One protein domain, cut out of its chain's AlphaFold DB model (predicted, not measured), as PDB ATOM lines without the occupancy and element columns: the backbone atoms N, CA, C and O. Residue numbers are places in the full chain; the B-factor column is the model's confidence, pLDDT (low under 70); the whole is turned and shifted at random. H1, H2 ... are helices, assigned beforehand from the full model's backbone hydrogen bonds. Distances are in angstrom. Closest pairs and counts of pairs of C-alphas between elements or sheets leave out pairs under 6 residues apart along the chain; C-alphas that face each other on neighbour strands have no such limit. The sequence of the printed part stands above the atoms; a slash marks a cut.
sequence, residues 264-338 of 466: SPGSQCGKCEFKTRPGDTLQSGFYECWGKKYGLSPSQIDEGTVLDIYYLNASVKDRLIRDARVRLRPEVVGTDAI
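This is residues 264 to 338 of the 466 residues of the protein "DUF2779 domain-containing protein" of Limnohabitans sp. 103DPR2 (UniProt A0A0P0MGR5). Look for five short helices set in a loose arc, in the order H3, H2, H1, H4, H5 through space, round unnamed stretches of the chain that pass through the middle near residues 305 to 307 and Val 326. The long loop of residues 272 to 284 reaches toward one end of the length, and the last printed residues, after H5, lie toward the other. You have 75 residues printed, with five named helices, H1 to H5 along the chain, and no named strand; the class is all helix, though under half of the residues, 33 of 75, are in named elements. The whole is compact, with a radius of gyration of the C-alphas of 12.1 A, yet elongated in outline, spanning 39 by 21 by 20 A.

Begin at C-alpha 264, at (41.186, -31.301, 12.562), and go on to H1, residues 267 to 271, which starts at C-alpha 267, at (47.303, -32.725, 4.497). After 13 residues you reach H2, residues 285 to 294, the longest helix at 14.2 A from first to last C-alpha; find its first C-alpha at (43.908, -43.197, 15.667). H3 is residues 298 to 302, and H4 is residues 314 to 322, 12.0 A long. H5, residues 330 to 333, ends at C-alpha 333, at (38.422, -34.891, -6.338).

Start at H1, which touches H4: the closest C-alphas, those of Ser 267 and Asp 318, are 5.5 A apart. H1 and H2 are close but not clearly touching, and here the closest C-alphas are those of Cys 269 and Phe 286, at 7.6 A. Next see that H2 and H3 only just touch, with 3 pairs of C-alphas within 8 A, the closest being those of Tyr 287 and Pro 298, at 5.9 A. H3 and H4 are apart. H4 and H5 are close but not clearly touching, with the closest C-alphas, those of Leu 320 and Val 333, 7.3 A apart. Also apart are, among others, H2 and H4, and H3 and H5. In H2, H3 and H4 you will find every O i to N i+4 pair within hydrogen-bond range; in H1 it is 0 of 1, beside 2 of 2 O i to N i+3 pairs, and H5 is too short for an i+4 pair.

The two C-alphas farthest apart are those of Thr 281, in the long link from H1 to H2, and Asp 336, at 39.2 A. The link from H3 to H4 is long too, with 11 residues; H2 to H3 is tight and H4 to H5 short. The printed part, residues 264 to 338, has no cut. Its mean pLDDT is 94.5, and no printed residue is under 70.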
ATOM      1  N   SER A 264      41.240 -32.172  13.736       94.00
ATOM      2  CA  SER A 264      41.186 -31.301  12.562       94.00
ATOM      3  C   SER A 264      42.026 -31.929  11.441       94.00
ATOM      4  O   SER A 264      43.216 -31.618  11.312       94.00
ATOM      5  N   PRO A 265      41.473 -32.914  10.698       95.62
ATOM      6  CA  PRO A 265      42.180 -33.540   9.591       95.62
ATOM      7  C   PRO A 265      42.616 -32.524   8.532       95.62
ATOM      8  O   PRO A 265      41.931 -31.542   8.268       95.62
ATOM      9  N   GLY A 266      43.767 -32.787   7.922       95.25
ATOM     10  CA  GLY A 266      44.379 -31.976   6.873       95.25
ATOM     11  C   GLY A 266      45.484 -32.766   6.180       95.25
ATOM     12  O   GLY A 266      45.705 -33.944   6.481       95.25
ATOM     13  N   SER A 267      46.205 -32.130   5.265       95.19
ATOM     14  CA  SER A 267      47.303 -32.725   4.497       95.19
ATOM     15  C   SER A 267      48.392 -33.346   5.382       95.19
ATOM     16  O   SER A 267      48.978 -34.370   5.024       95.19
ATOM     17  N   GLN A 268      48.605 -32.814   6.591       93.69
ATOM     18  CA  GLN A 268      49.521 -33.368   7.591       93.69
ATOM     19  C   GLN A 268      49.166 -34.801   8.019       93.69
ATOM     20  O   GLN A 268      50.049 -35.552   8.436       93.69
ATOM     21  N   CYS A 269      47.897 -35.210   7.905       96.12
ATOM     22  CA  CYS A 269      47.452 -36.551   8.280       96.12
ATOM     23  C   CYS A 269      48.074 -37.650   7.404       96.12
ATOM     24  O   CYS A 269      48.146 -38.797   7.851       96.12
ATOM     25  N   GLY A 270      48.598 -37.311   6.218       94.00
ATOM     26  CA  GLY A 270      49.390 -38.236   5.400       94.00
ATOM     27  C   GLY A 270      50.574 -38.823   6.176       94.00
ATOM     28  O   GLY A 270      50.827 -40.021   6.084       94.00
ATOM     29  N   LYS A 271      51.198 -38.013   7.042       92.50
ATOM     30  CA  LYS A 271      52.361 -38.372   7.874       92.50
ATOM     31  C   LYS A 271      51.995 -38.854   9.288       92.50
ATOM     32  O   LYS A 271      52.862 -38.914  10.158       92.50
ATOM     33  N   CYS A 272      50.718 -39.123   9.568       95.25
ATOM     34  CA  CYS A 272      50.294 -39.570  10.895       95.25
ATOM     35  C   CYS A 272      50.828 -40.980  11.192       95.25
ATOM     36  O   CYS A 272      50.603 -41.902  10.413       95.25
ATOM     37  N   GLU A 273      51.480 -41.143  12.340       94.50
ATOM     38  CA  GLU A 273      52.050 -42.409  12.808       94.50
ATOM     39  C   GLU A 273      51.026 -43.323  13.488       94.50
ATOM     40  O   GLU A 273      51.266 -44.521  13.606       94.50
ATOM     41  N   PHE A 274      49.874 -42.791  13.907       96.38
ATOM     42  CA  PHE A 274      48.806 -43.560  14.555       96.38
ATOM     43  C   PHE A 274      47.895 -44.248  13.529       96.38
ATOM     44  O   PHE A 274      46.685 -44.015  13.502       96.38
ATOM     45  N   LYS A 275      48.506 -45.056  12.658       93.94
ATOM     46  CA  LYS A 275      47.872 -45.852  11.598       93.94
ATOM     47  C   LYS A 275      48.159 -47.337  11.820       93.94
ATOM     48  O   LYS A 275      49.199 -47.684  12.374       93.94
ATOM     49  N   THR A 276      47.252 -48.187  11.360       92.12
ATOM     50  CA  THR A 276      47.398 -49.649  11.349       92.12
ATOM     51  C   THR A 276      47.912 -50.148  10.003       92.12
ATOM     52  O   THR A 276      47.753 -49.477   8.983       92.12
ATOM     53  N   ARG A 277      48.517 -51.333  10.001       85.56
ATOM     54  CA  ARG A 277      48.794 -52.151   8.815       85.56
ATOM     55  C   ARG A 277      47.769 -53.290   8.717       85.56
ATOM     56  O   ARG A 277      47.173 -53.648   9.737       85.56
ATOM     57  N   PRO A 278      47.562 -53.882   7.526       82.62
ATOM     58  CA  PRO A 278      46.749 -55.087   7.396       82.62
ATOM     59  C   PRO A 278      47.207 -56.171   8.384       82.62
ATOM     60  O   PRO A 278      48.389 -56.505   8.430       82.62
ATOM     61  N   GLY A 279      46.275 -56.690   9.186       81.62
ATOM     62  CA  GLY A 279      46.549 -57.709  10.208       81.62
ATOM     63  C   GLY A 279      46.899 -57.184  11.608       81.62
ATOM     64  O   GLY A 279      47.033 -57.995  12.522       81.62
ATOM     65  N   ASP A 280      47.010 -55.865  11.819       86.69
ATOM     66  CA  ASP A 280      47.209 -55.303  13.163       86.69
ATOM     67  C   ASP A 280      45.980 -55.540  14.066       86.69
ATOM     68  O   ASP A 280      44.833 -55.362  13.657       86.69
ATOM     69  N   THR A 281      46.225 -55.879  15.335       91.25
ATOM     70  CA  THR A 281      45.186 -56.046  16.374       91.25
ATOM     71  C   THR A 281      44.913 -54.764  17.169       91.25
ATOM     72  O   THR A 281      43.920 -54.676  17.893       91.25
ATOM     73  N   LEU A 282      45.800 -53.770  17.057       95.25
ATOM     74  CA  LEU A 282      45.690 -52.470  17.719       95.25
ATOM     75  C   LEU A 282      44.793 -51.509  16.927       95.25
ATOM     76  O   LEU A 282      44.602 -51.648  15.724       95.25
ATOM     77  N   GLN A 283      44.279 -50.480  17.599       96.31
ATOM     78  CA  GLN A 283      43.412 -49.473  16.993       96.31
ATOM     79  C   GLN A 283      44.204 -48.420  16.202       96.31
ATOM     80  O   GLN A 283      45.338 -48.062  16.539       96.31
ATOM     81  N   SER A 284      43.558 -47.864  15.175       97.31
ATOM     82  CA  SER A 284      44.073 -46.775  14.341       97.31
ATOM     83  C   SER A 284      43.484 -45.437  14.782       97.31
ATOM     84  O   SER A 284      42.301 -45.158  14.571       97.31
ATOM     85  N   GLY A 285      44.320 -44.565  15.350       97.50
ATOM     86  CA  GLY A 285      43.908 -43.197  15.667       97.50
ATOM     87  C   GLY A 285      43.529 -42.398  14.414       97.50
ATOM     88  O   GLY A 285      42.644 -41.543  14.455       97.50
ATOM     89  N   PHE A 286      44.150 -42.708  13.274       97.38
ATOM     90  CA  PHE A 286      43.815 -42.126  11.979       97.38
ATOM     91  C   PHE A 286      42.379 -42.468  11.553       97.38
ATOM     92  O   PHE A 286      41.627 -41.543  11.237       97.38
ATOM     93  N   TYR A 287      41.970 -43.744  11.626       97.25
ATOM     94  CA  TYR A 287      40.592 -44.145  11.307       97.25
ATOM     95  C   TYR A 287      39.579 -43.479  12.232       97.25
ATOM     96  O   TYR A 287      38.574 -42.964  11.755       97.25
ATOM     97  N   GLU A 288      39.852 -43.397  13.538       97.56
ATOM     98  CA  GLU A 288      38.948 -42.693  14.451       97.56
ATOM     99  C   GLU A 288      38.782 -41.213  14.093       97.56
ATOM    100  O   GLU A 288      37.684 -40.668  14.190       97.56
ATOM    101  N   CYS A 289      39.872 -40.528  13.735       97.75
ATOM    102  CA  CYS A 289      39.824 -39.107  13.401       97.75
ATOM    103  C   CYS A 289      39.020 -38.861  12.121       97.75
ATOM    104  O   CYS A 289      38.167 -37.975  12.092       97.75
ATOM    105  N   TRP A 290      39.287 -39.647  11.077       97.62
ATOM    106  CA  TRP A 290      38.628 -39.513   9.779       97.62
ATOM    107  C   TRP A 290      37.176 -39.990   9.819       97.62
ATOM    108  O   TRP A 290      36.301 -39.296   9.305       97.62
ATOM    109  N   GLY A 291      36.895 -41.090  10.517       96.94
ATOM    110  CA  GLY A 291      35.537 -41.570  10.754       96.94
ATOM    111  C   GLY A 291      34.705 -40.576  11.561       96.94
ATOM    112  O   GLY A 291      33.595 -40.242  11.160       96.94
ATOM    113  N   LYS A 292      35.258 -40.000  12.638       96.50
ATOM    114  CA  LYS A 292      34.552 -38.972  13.424       96.50
ATOM    115  C   LYS A 292      34.258 -37.711  12.607       96.50
ATOM    116  O   LYS A 292      33.190 -37.130  12.762       96.50
ATOM    117  N   LYS A 293      35.206 -37.255  11.780       96.81
ATOM    118  CA  LYS A 293      35.073 -35.986  11.046       96.81
ATOM    119  C   LYS A 293      34.207 -36.099   9.789       96.81
ATOM    120  O   LYS A 293      33.484 -35.152   9.492       96.81
ATOM    121  N   TYR A 294      34.300 -37.212   9.063       97.06
ATOM    122  CA  TYR A 294      33.705 -37.378   7.730       97.06
ATOM    123  C   TYR A 294      32.700 -38.531   7.632       97.06
ATOM    124  O   TYR A 294      32.143 -38.748   6.562       97.06
ATOM    125  N   GLY A 295      32.473 -39.287   8.710       96.38
ATOM    126  CA  GLY A 295      31.552 -40.428   8.707       96.38
ATOM    127  C   GLY A 295      32.041 -41.630   7.893       96.38
ATOM    128  O   GLY A 295      31.229 -42.466   7.512       96.38
ATOM    129  N   LEU A 296      33.342 -41.714   7.598       95.81
ATOM    130  CA  LEU A 296      33.917 -42.808   6.812       95.81
ATOM    131  C   LEU A 296      34.161 -44.060   7.666       95.81
ATOM    132  O   LEU A 296      34.685 -43.967   8.780       95.81
ATOM    133  N   SER A 297      33.851 -45.237   7.121       95.88
ATOM    134  CA  SER A 297      34.311 -46.513   7.680       95.88
ATOM    135  C   SER A 297      35.806 -46.737   7.391       95.88
ATOM    136  O   SER A 297      36.334 -46.166   6.435       95.88
ATOM    137  N   PRO A 298      36.499 -47.612   8.148       94.56
ATOM    138  CA  PRO A 298      37.869 -48.014   7.819       94.56
ATOM    139  C   PRO A 298      38.016 -48.522   6.378       94.56
ATOM    140  O   PRO A 298      38.895 -48.061   5.663       94.56
ATOM    141  N   SER A 299      37.083 -49.356   5.901       93.75
ATOM    142  CA  SER A 299      37.107 -49.869   4.525       93.75
ATOM    143  C   SER A 299      37.039 -48.768   3.464       93.75
ATOM    144  O   SER A 299      37.746 -48.831   2.467       93.75
ATOM    145  N   GLN A 300      36.239 -47.720   3.685       94.81
ATOM    146  CA  GLN A 300      36.161 -46.577   2.769       94.81
ATOM    147  C   GLN A 300      37.425 -45.715   2.783       94.81
ATOM    148  O   GLN A 300      37.688 -45.015   1.809       94.81
ATOM    149  N   ILE A 301      38.166 -45.713   3.892       95.12
ATOM    150  CA  ILE A 301      39.458 -45.033   4.001       95.12
ATOM    151  C   ILE A 301      40.537 -45.851   3.279       95.12
ATOM    152  O   ILE A 301      41.369 -45.267   2.589       95.12
ATOM    153  N   ASP A 302      40.492 -47.180   3.394       93.44
ATOM    154  CA  ASP A 302      41.437 -48.105   2.752       93.44
ATOM    155  C   ASP A 302      41.285 -48.162   1.223       93.44
ATOM    156  O   ASP A 302      42.248 -48.467   0.524       93.44
ATOM    157  N   GLU A 303      40.116 -47.794   0.685       93.06
ATOM    158  CA  GLU A 303      39.921 -47.526  -0.754       93.06
ATOM    159  C   GLU A 303      40.756 -46.336  -1.272       93.06
ATOM    160  O   GLU A 303      40.853 -46.137  -2.483       93.06
ATOM    161  N   GLY A 304      41.343 -45.535  -0.381       94.00
ATOM    162  CA  GLY A 304      42.157 -44.375  -0.719       94.00
ATOM    163  C   GLY A 304      41.449 -43.040  -0.488       94.00
ATOM    164  O   GLY A 304      40.232 -42.863  -0.624       94.00
ATOM    165  N   THR A 305      42.258 -42.043  -0.158       96.50
ATOM    166  CA  THR A 305      41.852 -40.669   0.139       96.50
ATOM    167  C   THR A 305      42.635 -39.672  -0.709       96.50
ATOM    168  O   THR A 305      43.640 -39.989  -1.339       96.50
ATOM    169  N   VAL A 306      42.241 -38.399  -0.666       96.75
ATOM    170  CA  VAL A 306      43.001 -37.309  -1.311       96.75
ATOM    171  C   VAL A 306      44.439 -37.158  -0.795       96.75
ATOM    172  O   VAL A 306      45.261 -36.483  -1.421       96.75
ATOM    173  N   LEU A 307      44.772 -37.771   0.347       96.62
ATOM    174  CA  LEU A 307      46.141 -37.797   0.853       96.62
ATOM    175  C   LEU A 307      47.072 -38.633  -0.031       96.62
ATOM    176  O   LEU A 307      48.254 -38.292  -0.100       96.62
ATOM    177  N   ASP A 308      46.537 -39.636  -0.729       95.75
ATOM    178  CA  ASP A 308      47.287 -40.635  -1.503       95.75
ATOM    179  C   ASP A 308      47.667 -40.141  -2.913       95.75
ATOM    180  O   ASP A 308      48.484 -40.746  -3.607       95.75
ATOM    181  N   ILE A 309      47.146 -38.977  -3.320       96.00
ATOM    182  CA  ILE A 309      47.505 -38.331  -4.588       96.00
ATOM    183  C   ILE A 309      48.958 -37.828  -4.511       96.00
ATOM    184  O   ILE A 309      49.316 -37.006  -3.648       96.00
ATOM    185  N   TYR A 310      49.787 -38.323  -5.429       94.06
ATOM    186  CA  TYR A 310      51.230 -38.112  -5.491       94.06
ATOM    187  C   TYR A 310      51.558 -36.648  -5.780       94.06
ATOM    188  O   TYR A 310      51.062 -36.070  -6.743       94.06
ATOM    189  N   TYR A 311      52.385 -36.027  -4.933       93.25
ATOM    190  CA  TYR A 311      52.831 -34.631  -5.086       93.25
ATOM    191  C   TYR A 311      51.711 -33.590  -5.285       93.25
ATOM    192  O   TYR A 311      51.964 -32.468  -5.726       93.25
ATOM    193  N   LEU A 312      50.464 -33.909  -4.921       94.69
ATOM    194  CA  LEU A 312      49.397 -32.915  -4.929       94.69
ATOM    195  C   LEU A 312      49.670 -31.873  -3.841       94.69
ATOM    196  O   LEU A 312      49.960 -32.216  -2.689       94.69
ATOM    197  N   ASN A 313      49.568 -30.597  -4.214       94.25
ATOM    198  CA  ASN A 313      49.888 -29.477  -3.338       94.25
ATOM    199  C   ASN A 313      49.110 -29.560  -2.010       94.25
ATOM    200  O   ASN A 313      47.900 -29.796  -1.999       94.25
ATOM    201  N   ALA A 314      49.799 -29.325  -0.890       93.38
ATOM    202  CA  ALA A 314      49.203 -29.375   0.443       93.38
ATOM    203  C   ALA A 314      48.000 -28.429   0.597       93.38
ATOM    204  O   ALA A 314      47.011 -28.826   1.200       93.38
ATOM    205  N   SER A 315      48.025 -27.233  -0.004       94.06
ATOM    206  CA  SER A 315      46.897 -26.293   0.050       94.06
ATOM    207  C   SER A 315      45.670 -26.811  -0.703       94.06
ATOM    208  O   SER A 315      44.541 -26.598  -0.262       94.06
ATOM    209  N   VAL A 316      45.881 -27.545  -1.801       95.94
ATOM    210  CA  VAL A 316      44.805 -28.202  -2.551       95.94
ATOM    211  C   VAL A 316      44.234 -29.359  -1.737       95.94
ATOM    212  O   VAL A 316      43.015 -29.435  -1.592       95.94
ATOM    213  N   LYS A 317      45.090 -30.197  -1.130       96.06
ATOM    214  CA  LYS A 317      44.658 -31.250  -0.193       96.06
ATOM    215  C   LYS A 317      43.851 -30.656   0.964       96.06
ATOM    216  O   LYS A 317      42.749 -31.113   1.231       96.06
ATOM    217  N   ASP A 318      44.353 -29.604   1.606       96.00
ATOM    218  CA  ASP A 318      43.683 -28.946   2.733       96.00
ATOM    219  C   ASP A 318      42.340 -28.329   2.335       96.00
ATOM    220  O   ASP A 318      41.395 -28.373   3.120       96.00
ATOM    221  N   ARG A 319      42.229 -27.757   1.128       96.38
ATOM    222  CA  ARG A 319      40.955 -27.268   0.585       96.38
ATOM    223  C   ARG A 319      39.962 -28.419   0.413       96.38
ATOM    224  O   ARG A 319      38.889 -28.364   0.997       96.38
ATOM    225  N   LEU A 320      40.349 -29.484  -0.290       97.31
ATOM    226  CA  LEU A 320      39.499 -30.664  -0.495       97.31
ATOM    227  C   LEU A 320      39.032 -31.276   0.835       97.31
ATOM    228  O   LEU A 320      37.852 -31.559   1.020       97.31
ATOM    229  N   ILE A 321      39.947 -31.420   1.796       96.94
ATOM    230  CA  ILE A 321      39.669 -31.976   3.125       96.94
ATOM    231  C   ILE A 321      38.710 -31.082   3.927       96.94
ATOM    232  O   ILE A 321      37.829 -31.589   4.630       96.94
ATOM    233  N   ARG A 322      38.850 -29.755   3.824       95.69
ATOM    234  CA  ARG A 322      37.939 -28.784   4.450       95.69
ATOM    235  C   ARG A 322      36.537 -28.854   3.852       95.69
ATOM    236  O   ARG A 322      35.570 -28.788   4.604       95.69
ATOM    237  N   ASP A 323      36.452 -29.073   2.544       96.31
ATOM    238  CA  ASP A 323      35.202 -29.201   1.788       96.31
ATOM    239  C   ASP A 323      34.581 -30.610   1.900       96.31
ATOM    240  O   ASP A 323      33.632 -30.930   1.190       96.31
ATOM    241  N   ALA A 324      35.125 -31.477   2.766       96.56
ATOM    242  CA  ALA A 324      34.738 -32.884   2.926       96.56
ATOM    243  C   ALA A 324      34.850 -33.735   1.639       96.56
ATOM    244  O   ALA A 324      34.315 -34.842   1.560       96.56
ATOM    245  N   ARG A 325      35.625 -33.271   0.653       97.00
ATOM    246  CA  ARG A 325      35.963 -33.981  -0.588       97.00
ATOM    247  C   ARG A 325      37.178 -34.874  -0.358       97.00
ATOM    248  O   ARG A 325      38.281 -34.585  -0.804       97.00
ATOM    249  N   VAL A 326      36.991 -35.927   0.429       96.94
ATOM    250  CA  VAL A 326      38.108 -36.670   1.037       96.94
ATOM    251  C   VAL A 326      38.434 -38.012   0.384       96.94
ATOM    252  O   VAL A 326      39.553 -38.497   0.544       96.94
ATOM    253  N   ARG A 327      37.492 -38.609  -0.351       96.44
ATOM    254  CA  ARG A 327      37.657 -39.919  -1.003       96.44
ATOM    255  C   ARG A 327      38.390 -39.785  -2.334       96.44
ATOM    256  O   ARG A 327      38.183 -38.812  -3.058       96.44
ATOM    257  N   LEU A 328      39.200 -40.784  -2.673       95.38
ATOM    258  CA  LEU A 328      39.925 -40.842  -3.940       95.38
ATOM    259  C   LEU A 328      39.003 -41.316  -5.078       95.38
ATOM    260  O   LEU A 328      39.072 -42.459  -5.513       95.38
ATOM    261  N   ARG A 329      38.079 -40.451  -5.511       94.56
ATOM    262  CA  ARG A 329      37.155 -40.721  -6.626       94.56
ATOM    263  C   ARG A 329      37.043 -39.517  -7.563       94.56
ATOM    264  O   ARG A 329      37.066 -38.393  -7.050       94.56
ATOM    265  N   PRO A 330      36.889 -39.701  -8.887       93.44
ATOM    266  CA  PRO A 330      36.835 -38.594  -9.850       93.44
ATOM    267  C   PRO A 330      35.776 -37.542  -9.511       93.44
ATOM    268  O   PRO A 330      36.071 -36.348  -9.507       93.44
ATOM    269  N   GLU A 331      34.575 -37.981  -9.135       93.56
ATOM    270  CA  GLU A 331      33.447 -37.126  -8.756       93.56
ATOM    271  C   GLU A 331      33.666 -36.366  -7.439       93.56
ATOM    272  O   GLU A 331      33.028 -35.344  -7.196       93.56
ATOM    273  N   VAL A 332      34.590 -36.836  -6.595       93.50
ATOM    274  CA  VAL A 332      34.945 -36.196  -5.322       93.50
ATOM    275  C   VAL A 332      36.119 -35.240  -5.512       93.50
ATOM    276  O   VAL A 332      36.046 -34.086  -5.092       93.50
ATOM    277  N   VAL A 333      37.200 -35.689  -6.154       93.88
ATOM    278  CA  VAL A 333      38.422 -34.891  -6.338       93.88
ATOM    279  C   VAL A 333      38.210 -33.771  -7.343       93.88
ATOM    280  O   VAL A 333      38.675 -32.668  -7.082       93.88
ATOM    281  N   GLY A 334      37.461 -34.017  -8.420       90.19
ATOM    282  CA  GLY A 334      37.110 -33.030  -9.440       90.19
ATOM    283  C   GLY A 334      38.287 -32.497 -10.267       90.19
ATOM    284  O   GLY A 334      39.451 -32.492  -9.861       90.19
ATOM    285  N   THR A 335      37.973 -31.996 -11.461       87.62
ATOM    286  CA  THR A 335      38.950 -31.392 -12.387       87.62
ATOM    287  C   THR A 335      39.375 -29.978 -11.968       87.62
ATOM    288  O   THR A 335      40.373 -29.446 -12.447       87.62
ATOM    289  N   ASP A 336      38.662 -29.360 -11.023       90.31
ATOM    290  CA  ASP A 336      39.041 -28.092 -10.391       90.31
ATOM    291  C   ASP A 336      40.244 -28.238  -9.439       90.31
ATOM    292  O   ASP A 336      40.948 -27.259  -9.154       90.31
ATOM    293  N   ALA A 337      40.488 -29.453  -8.936       92.12
ATOM    294  CA  ALA A 337      41.631 -29.763  -8.085       92.12
ATOM    295  C   ALA A 337      42.880 -30.142  -8.884       92.12
ATOM    296  O   ALA A 337      43.976 -29.722  -8.513       92.12
ATOM    297  N   ILE A 338      42.711 -30.900  -9.971       93.62
ATOM    298  CA  ILE A 338      43.800 -31.349 -10.842       93.62
ATOM    299  C   ILE A 338      43.534 -30.830 -12.252       93.62
ATOM    300  O   ILE A 338      42.708 -31.364 -12.990       93.62
TER     301      ILE A 338